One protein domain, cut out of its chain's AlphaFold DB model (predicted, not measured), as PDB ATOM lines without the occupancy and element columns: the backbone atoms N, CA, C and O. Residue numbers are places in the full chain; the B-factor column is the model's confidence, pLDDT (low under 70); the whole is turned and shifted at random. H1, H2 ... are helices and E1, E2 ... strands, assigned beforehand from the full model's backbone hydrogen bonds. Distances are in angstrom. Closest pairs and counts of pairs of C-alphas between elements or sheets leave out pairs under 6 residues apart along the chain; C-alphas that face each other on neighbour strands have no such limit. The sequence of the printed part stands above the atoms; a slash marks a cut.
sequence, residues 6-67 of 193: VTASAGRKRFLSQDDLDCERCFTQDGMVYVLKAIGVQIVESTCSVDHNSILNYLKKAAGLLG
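AT A GLANCE: This is residues 6 to 67 of the 193 residues of the protein "Subtilisin" of Perkinsus marinus (strain ATCC 50983 / TXsc) (UniProt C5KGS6). What does the model look like? Two helices, H1 and H2, meet about perpendicular to each other, and a hairpin of two strands, E1 and E2, lies beyond the last residues of H1, with residues 36 to 41 sticking out at its tip. Before H1, residues 6 to 17 form a loop with no named element that folds back on itself. What is it made of? The 62 printed residues include two named helices and two named strands, in the order H1, E1, E2, H2, with the antiparallel sheet order E1 - E2, in the mixed class of helices and strands. The whole is only just compact, close to loose, with a radius of gyration of the C-alphas of 12.3 A and spans of 32 by 30 by 17 A.

HOW THE PARTS SIT: How do the strands pair? E1, residues 33 to 36, and E2, residues 41 to 44, form an antiparallel hairpin at 161 degrees. N 34 and O 43, and N 43 and O 34, are within hydrogen-bond range, each pair at 2.8 A. How do the helices stand? H1, residues 18 to 27, and H2, residues 52 to 66, touch, about perpendicular at 86 degrees; the closest C-alphas, those of Asp 20 and Tyr 58, are 5.8 A apart, and H2 touches H1 with residues 54 to 58 alone. In H1 and H2 every O i to N i+4 pair is within hydrogen-bond range. What lies near the hairpin? The closest C-alphas of H1 and E1, those of Phe 27 and Val 33, are 6.2 A apart; E1 and H2 are apart.

IN THESE COORDINATES: Where is H1? It runs 14.4 A from C-alpha 18 at (150.678, 165.094, 100.451). How long are the others? E1 measures 9.8 A, E2 9.9 A and H2 20.8 A, ending with C-alpha 66 at (130.876, 163.460, 98.085).

THE WHOLE: How large is it? The two C-alphas farthest apart, those of Gly 11 and Thr 47, are 33.4 A apart. Is the printed part whole? The printed part has no cut, and no link between named elements is long. Where is confidence low? Residues 6 to 14 and residue 38 have pLDDT under 70.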
ATOM      1  N   VAL A   6     138.715 164.063 106.346       52.62
ATOM      2  CA  VAL A   6     137.403 164.331 105.748       52.62
ATOM      3  C   VAL A   6     136.492 163.132 106.035       52.62
ATOM      4  O   VAL A   6     136.833 161.981 105.748       52.62
ATOM      5  N   THR A   7     135.343 163.374 106.664       42.16
ATOM      6  CA  THR A   7     134.343 162.338 106.962       42.16
ATOM      7  C   THR A   7     133.548 161.979 105.709       42.16
ATOM      8  O   THR A   7     132.775 162.788 105.210       42.16
ATOM      9  N   ALA A   8     133.732 160.750 105.220       50.88
ATOM     10  CA  ALA A   8     132.980 160.173 104.108       50.88
ATOM     11  C   ALA A   8     131.576 159.709 104.531       50.88
ATOM     12  O   ALA A   8     131.399 159.220 105.650       50.88
ATOM     13  N   SER A   9     130.640 159.703 103.577       45.94
ATOM     14  CA  SER A   9     129.262 159.170 103.672       45.94
ATOM     15  C   SER A   9     129.149 157.698 104.152       45.94
ATOM     16  O   SER A   9     128.072 157.224 104.497       45.94
ATOM     17  N   ALA A  10     130.263 156.964 104.272       47.38
ATOM     18  CA  ALA A  10     130.296 155.551 104.671       47.38
ATOM     19  C   ALA A  10     131.167 155.240 105.913       47.38
ATOM     20  O   ALA A  10     131.623 154.110 106.082       47.38
ATOM     21  N   GLY A  11     131.470 156.221 106.774       48.47
ATOM     22  CA  GLY A  11     132.144 155.974 108.064       48.47
ATOM     23  C   GLY A  11     133.624 155.549 107.987       48.47
ATOM     24  O   GLY A  11     134.243 155.255 109.010       48.47
ATOM     25  N   ARG A  12     134.232 155.547 106.795       52.12
ATOM     26  CA  ARG A  12     135.654 155.238 106.592       52.12
ATOM     27  C   ARG A  12     136.461 156.540 106.594       52.12
ATOM     28  O   ARG A  12     136.367 157.321 105.652       52.12
ATOM     29  N   LYS A  13     137.256 156.778 107.644       57.28
ATOM     30  CA  LYS A  13     138.210 157.901 107.687       57.28
ATOM     31  C   LYS A  13     139.282 157.668 106.619       57.28
ATOM     32  O   LYS A  13     140.036 156.702 106.720       57.28
ATOM     33  N   ARG A  14     139.329 158.513 105.589       64.25
ATOM     34  CA  ARG A  14     140.438 158.545 104.626       64.25
ATOM     35  C   ARG A  14     141.363 159.699 104.993       64.25
ATOM     36  O   ARG A  14     140.898 160.799 105.270       64.25
ATOM     37  N   PHE A  15     142.657 159.414 105.034       75.81
ATOM     38  CA  PHE A  15     143.690 160.424 105.217       75.81
ATOM     39  C   PHE A  15     144.071 160.993 103.851       75.81
ATOM     40  O   PHE A  15     144.226 160.224 102.901       75.81
ATOM     41  N   LEU A  16     144.201 162.317 103.773       81.38
ATOM     42  CA  LEU A  16     144.718 163.006 102.593       81.38
ATOM     43  C   LEU A  16     146.224 162.730 102.468       81.38
ATOM     44  O   LEU A  16     146.952 162.807 103.463       81.38
ATOM     45  N   SER A  17     146.679 162.371 101.266       88.31
ATOM     46  CA  SER A  17     148.110 162.308 100.951       88.31
ATOM     47  C   SER A  17     148.708 163.715 100.843       88.31
ATOM     48  O   SER A  17     147.989 164.713 100.853       88.31
ATOM     49  N   GLN A  18     150.035 163.809 100.727       89.50
ATOM     50  CA  GLN A  18     150.678 165.094 100.451       89.50
ATOM     51  C   GLN A  18     150.200 165.670  99.107       89.50
ATOM     52  O   GLN A  18     149.843 166.842  99.062       89.50
ATOM     53  N   ASP A  19     150.071 164.829  98.079       89.38
ATOM     54  CA  ASP A  19     149.530 165.224  96.772       89.38
ATOM     55  C   ASP A  19     148.089 165.747  96.876       89.38
ATOM     56  O   ASP A  19     147.727 166.716  96.213       89.38
ATOM     57  N   ASP A  20     147.264 165.146  97.747       90.06
ATOM     58  CA  ASP A  20     145.894 165.613  97.980       90.06
ATOM     59  C   ASP A  20     145.890 167.019  98.613       90.06
ATOM     60  O   ASP A  20     145.112 167.883  98.214       90.06
ATOM     61  N   LEU A  21     146.793 167.279  99.564       90.50
ATOM     62  CA  LEU A  21     146.958 168.601 100.183       90.50
ATOM     63  C   LEU A  21     147.519 169.640  99.201       90.50
ATOM     64  O   LEU A  21     147.229 170.833  99.315       90.50
ATOM     65  N   ASP A  22     148.342 169.210  98.249       91.25
ATOM     66  CA  ASP A  22     148.868 170.070  97.189       91.25
ATOM     67  C   ASP A  22     147.759 170.446  96.197       91.25
ATOM     68  O   ASP A  22     147.653 171.617  95.822       91.25
ATOM     69  N   CYS A  23     146.868 169.501  95.867       90.88
ATOM     70  CA  CYS A  23     145.650 169.765  95.098       90.88
ATOM     71  C   CYS A  23     144.730 170.762  95.818       90.88
ATOM     72  O   CYS A  23     144.303 171.741  95.212       90.88
ATOM     73  N   GLU A  24     144.467 170.577  97.117       90.00
ATOM     74  CA  GLU A  24     143.633 171.511  97.890       90.00
ATOM     75  C   GLU A  24     144.206 172.928  97.884       90.00
ATOM     76  O   GLU A  24     143.488 173.892  97.621       90.00
ATOM     77  N   ARG A  25     145.519 173.066  98.097       90.31
ATOM     78  CA  ARG A  25     146.188 174.371  98.016       90.31
ATOM     79  C   ARG A  25     146.102 174.984  96.624       90.31
ATOM     80  O   ARG A  25     145.927 176.196  96.519       90.31
ATOM     81  N   CYS A  26     146.208 174.176  95.575       89.19
ATOM     82  CA  CYS A  26     146.003 174.627  94.203       89.19
ATOM     83  C   CYS A  26     144.581 175.176  94.006       89.19
ATOM     84  O   CYS A  26     144.427 176.332  93.623       89.19
ATOM     85  N   PHE A  27     143.542 174.417  94.359       89.88
ATOM     86  CA  PHE A  27     142.151 174.805  94.097       89.88
ATOM     87  C   PHE A  27     141.644 175.971  94.950       89.88
ATOM     88  O   PHE A  27     140.645 176.591  94.599       89.88
ATOM     89  N   THR A  28     142.331 176.305  96.046       88.62
ATOM     90  CA  THR A  28     142.028 177.516  96.832       88.62
ATOM     91  C   THR A  28     142.511 178.821  96.196       88.62
ATOM     92  O   THR A  28     142.168 179.888  96.701       88.62
ATOM     93  N   GLN A  29     143.310 178.769  95.125       88.00
ATOM     94  CA  GLN A  29     143.764 179.974  94.428       88.00
ATOM     95  C   GLN A  29     142.635 180.583  93.584       88.00
ATOM     96  O   GLN A  29     141.786 179.872  93.040       88.00
ATOM     97  N   ASP A  30     142.652 181.909  93.445       85.19
ATOM     98  CA  ASP A  30     141.664 182.631  92.644       85.19
ATOM     99  C   ASP A  30     141.684 182.160  91.182       85.19
ATOM    100  O   ASP A  30     142.735 182.085  90.546       85.19
ATOM    101  N   GLY A  31     140.501 181.852  90.644       83.62
ATOM    102  CA  GLY A  31     140.332 181.421  89.252       83.62
ATOM    103  C   GLY A  31     140.615 179.941  88.981       83.62
ATOM    104  O   GLY A  31     140.553 179.538  87.824       83.62
ATOM    105  N   MET A  32     140.890 179.125  90.006       86.81
ATOM    106  CA  MET A  32     141.113 177.681  89.820       86.81
ATOM    107  C   MET A  32     139.827 176.857  89.817       86.81
ATOM    108  O   MET A  32     139.796 175.773  89.242       86.81
ATOM    109  N   VAL A  33     138.759 177.356  90.443       88.44
ATOM    110  CA  VAL A  33     137.454 176.687  90.473       88.44
ATOM    111  C   VAL A  33     136.366 177.666  90.046       88.44
ATOM    112  O   VAL A  33     136.076 178.640  90.744       88.44
ATOM    113  N   TYR A  34     135.726 177.385  88.916       88.00
ATOM    114  CA  TYR A  34     134.575 178.133  88.418       88.00
ATOM    115  C   TYR A  34     133.289 177.394  88.758       88.00
ATOM    116  O   TYR A  34     133.109 176.236  88.395       88.00
ATOM    117  N   VAL A  35     132.363 178.073  89.433       85.81
ATOM    118  CA  VAL A  35     131.103 177.463  89.877       85.81
ATOM    119  C   VAL A  35     129.939 177.974  89.038       85.81
ATOM    120  O   VAL A  35     129.474 179.104  89.205       85.81
ATOM    121  N   LEU A  36     129.394 177.102  88.195       80.56
ATOM    122  CA  LEU A  36     128.171 177.334  87.435       80.56
ATOM    123  C   LEU A  36     126.958 176.928  88.283       80.56
ATOM    124  O   LEU A  36     126.316 175.904  88.051       80.56
ATOM    125  N   LYS A  37     126.637 177.756  89.289       79.19
ATOM    126  CA  LYS A  37     125.588 177.477  90.295       79.19
ATOM    127  C   LYS A  37     124.234 177.085  89.694       79.19
ATOM    128  O   LYS A  37     123.548 176.254  90.273       79.19
ATOM    129  N   ALA A  38     123.863 177.669  88.554       65.38
ATOM    130  CA  ALA A  38     122.574 177.428  87.902       65.38
ATOM    131  C   ALA A  38     122.407 175.989  87.382       65.38
ATOM    132  O   ALA A  38     121.288 175.495  87.327       65.38
ATOM    133  N   ILE A  39     123.509 175.325  87.024       72.88
ATOM    134  CA  ILE A  39     123.510 173.953  86.495       72.88
ATOM    135  C   ILE A  39     124.223 172.963  87.424       72.88
ATOM    136  O   ILE A  39     124.369 171.798  87.083       72.88
ATOM    137  N   GLY A  40     124.672 173.414  88.602       78.25
ATOM    138  CA  GLY A  40     125.345 172.563  89.586       78.25
ATOM    139  C   GLY A  40     126.726 172.057  89.156       78.25
ATOM    140  O   GLY A  40     127.204 171.083  89.724       78.25
ATOM    141  N   VAL A  41     127.370 172.708  88.182       86.06
ATOM    142  CA  VAL A  41     128.674 172.291  87.637       86.06
ATOM    143  C   VAL A  41     129.805 173.111  88.257       86.06
ATOM    144  O   VAL A  41     129.675 174.325  88.440       86.06
ATOM    145  N   GLN A  42     130.925 172.455  88.560       88.62
ATOM    146  CA  GLN A  42     132.190 173.109  88.896       88.62
ATOM    147  C   GLN A  42     133.237 172.745  87.848       88.62
ATOM    148  O   GLN A  42     133.421 171.570  87.548       88.62
ATOM    149  N   ILE A  43     133.911 173.751  87.303       87.94
ATOM    150  CA  ILE A  43     135.019 173.583  86.364       87.94
ATOM    151  C   ILE A  43     136.302 173.850  87.138       87.94
ATOM    152  O   ILE A  43     136.431 174.897  87.774       87.94
ATOM    153  N   VAL A  44     137.223 172.893  87.103       87.06
ATOM    154  CA  VAL A  44     138.519 172.985  87.776       87.06
ATOM    155  C   VAL A  44     139.592 173.208  86.724       87.06
ATOM    156  O   VAL A  44     139.778 172.365  85.850       87.06
ATOM    157  N   GLU A  45     140.300 174.326  86.822       82.88
ATOM    158  CA  GLU A  45     141.453 174.604  85.972       82.88
ATOM    159  C   GLU A  45     142.693 173.875  86.484       82.88
ATOM    160  O   GLU A  45     143.028 173.922  87.670       82.88
ATOM    161  N   SER A  46     143.422 173.226  85.576       74.62
ATOM    162  CA  SER A  46     144.631 172.462  85.904       74.62
ATOM    163  C   SER A  46     145.924 173.253  85.676       74.62
ATOM    164  O   SER A  46     146.966 172.664  85.402       74.62
ATOM    165  N   THR A  47     145.879 174.585  85.738       76.81
ATOM    166  CA  THR A  47     147.039 175.450  85.440       76.81
ATOM    167  C   THR A  47     148.038 175.575  86.597       76.81
ATOM    168  O   THR A  47     149.028 176.299  86.490       76.81
ATOM    169  N   CYS A  48     147.817 174.865  87.703       75.81
ATOM    170  CA  CYS A  48     148.725 174.872  88.841       75.81
ATOM    171  C   CYS A  48     149.918 173.921  88.676       75.81
ATOM    172  O   CYS A  48     149.989 173.101  87.766       75.81
ATOM    173  N   SER A  49     150.883 174.021  89.594       81.69
ATOM    174  CA  SER A  49     152.127 173.240  89.576       81.69
ATOM    175  C   SER A  49     151.962 171.755  89.931       81.69
ATOM    176  O   SER A  49     152.960 171.041  90.001       81.69
ATOM    177  N   VAL A  50     150.740 171.307  90.226       87.94
ATOM    178  CA  VAL A  50     150.435 169.911  90.556       87.94
ATOM    179  C   VAL A  50     150.265 169.127  89.260       87.94
ATOM    180  O   VAL A  50     149.658 169.614  88.309       87.94
ATOM    181  N   ASP A  51     150.802 167.910  89.199       86.75
ATOM    182  CA  ASP A  51     150.687 167.097  87.996       86.75
ATOM    183  C   ASP A  51     149.242 166.630  87.748       86.75
ATOM    184  O   ASP A  51     148.437 166.431  88.664       86.75
ATOM    185  N   HIS A  52     148.924 166.413  86.472       85.88
ATOM    186  CA  HIS A  52     147.586 166.027  86.032       85.88
ATOM    187  C   HIS A  52     147.076 164.733  86.695       85.88
ATOM    188  O   HIS A  52     145.895 164.640  87.029       85.88
ATOM    189  N   ASN A  53     147.945 163.742  86.937       88.88
ATOM    190  CA  ASN A  53     147.524 162.482  87.554       88.88
ATOM    191  C   ASN A  53     147.146 162.679  89.024       88.88
ATOM    192  O   ASN A  53     146.182 162.068  89.487       88.88
ATOM    193  N   SER A  54     147.870 163.527  89.752       90.25
ATOM    194  CA  SER A  54     147.534 163.892  91.131       90.25
ATOM    195  C   SER A  54     146.177 164.590  91.214       90.25
ATOM    196  O   SER A  54     145.327 164.159  91.996       90.25
ATOM    197  N   ILE A  55     145.915 165.565  90.333       89.25
ATOM    198  CA  ILE A  55     144.611 166.247  90.227       89.25
ATOM    199  C   ILE A  55     143.489 165.241  89.936       89.25
ATOM    200  O   ILE A  55     142.478 165.194  90.640       89.25
ATOM    201  N   LEU A  56     143.679 164.383  88.934       89.75
ATOM    202  CA  LEU A  56     142.690 163.390  88.521       89.75
ATOM    203  C   LEU A  56     142.418 162.355  89.622       89.75
ATOM    204  O   LEU A  56     141.271 161.968  89.852       89.75
ATOM    205  N   ASN A  57     143.449 161.928  90.349       90.38
ATOM    206  CA  ASN A  57     143.296 161.033  91.492       90.38
ATOM    207  C   ASN A  57     142.556 161.705  92.653       90.38
ATOM    208  O   ASN A  57     141.694 161.068  93.264       90.38
ATOM    209  N   TYR A  58     142.859 162.971  92.946       90.94
ATOM    210  CA  TYR A  58     142.166 163.748  93.972       90.94
ATOM    211  C   TYR A  58     140.675 163.894  93.643       90.94
ATOM    212  O   TYR A  58     139.824 163.545  94.464       90.94
ATOM    213  N   LEU A  59     140.337 164.308  92.418       90.25
ATOM    214  CA  LEU A  59     138.946 164.505  92.003       90.25
ATOM    215  C   LEU A  59     138.158 163.187  91.956       90.25
ATOM    216  O   LEU A  59     137.023 163.139  92.426       90.25
ATOM    217  N   LYS A  60     138.773 162.071  91.536       90.81
ATOM    218  CA  LYS A  60     138.155 160.732  91.647       90.81
ATOM    219  C   LYS A  60     137.879 160.325  93.095       90.81
ATOM    220  O   LYS A  60     136.856 159.698  93.380       90.81
ATOM    221  N   LYS A  61     138.784 160.651  94.027       90.44
ATOM    222  CA  LYS A  61     138.544 160.421  95.463       90.44
ATOM    223  C   LYS A  61     137.378 161.282  95.948       90.44
ATOM    224  O   LYS A  61     136.503 160.747  96.627       90.44
ATOM    225  N   ALA A  62     137.347 162.566  95.587       87.62
ATOM    226  CA  ALA A  62     136.275 163.491  95.948       87.62
ATOM    227  C   ALA A  62     134.913 163.028  95.406       87.62
ATOM    228  O   ALA A  62     133.950 162.990  96.168       87.62
ATOM    229  N   ALA A  63     134.857 162.555  94.156       89.25
ATOM    230  CA  ALA A  63     133.669 161.960  93.544       89.25
ATOM    231  C   ALA A  63     133.072 160.843  94.406       89.25
ATOM    232  O   ALA A  63     131.904 160.891  94.791       89.25
ATOM    233  N   GLY A  64     133.905 159.882  94.817       86.94
ATOM    234  CA  GLY A  64     133.466 158.787  95.682       86.94
ATOM    235  C   GLY A  64     133.097 159.212  97.110       86.94
ATOM    236  O   GLY A  64     132.281 158.552  97.748       86.94
ATOM    237  N   LEU A  65     133.700 160.283  97.635       86.00
ATOM    238  CA  LEU A  65     133.450 160.772  98.997       86.00
ATOM    239  C   LEU A  65     132.176 161.611  99.102       86.00
ATOM    240  O   LEU A  65     131.434 161.471 100.077       86.00
ATOM    241  N   LEU A  66     131.958 162.481  98.118       85.44
ATOM    242  CA  LEU A  66     130.876 163.460  98.085       85.44
ATOM    243  C   LEU A  66     129.654 162.958  97.310       85.44
ATOM    244  O   LEU A  66     128.595 163.570  97.399       85.44
ATOM    245  N   GLY A  67     129.782 161.851  96.572       86.31
ATOM    246  CA  GLY A  67     128.716 161.355  95.704       86.31
ATOM    247  C   GLY A  67     128.434 162.295  94.532       86.31
ATOM    248  O   GLY A  67     127.282 162.428  94.132       86.31
TER     249      GLY A  67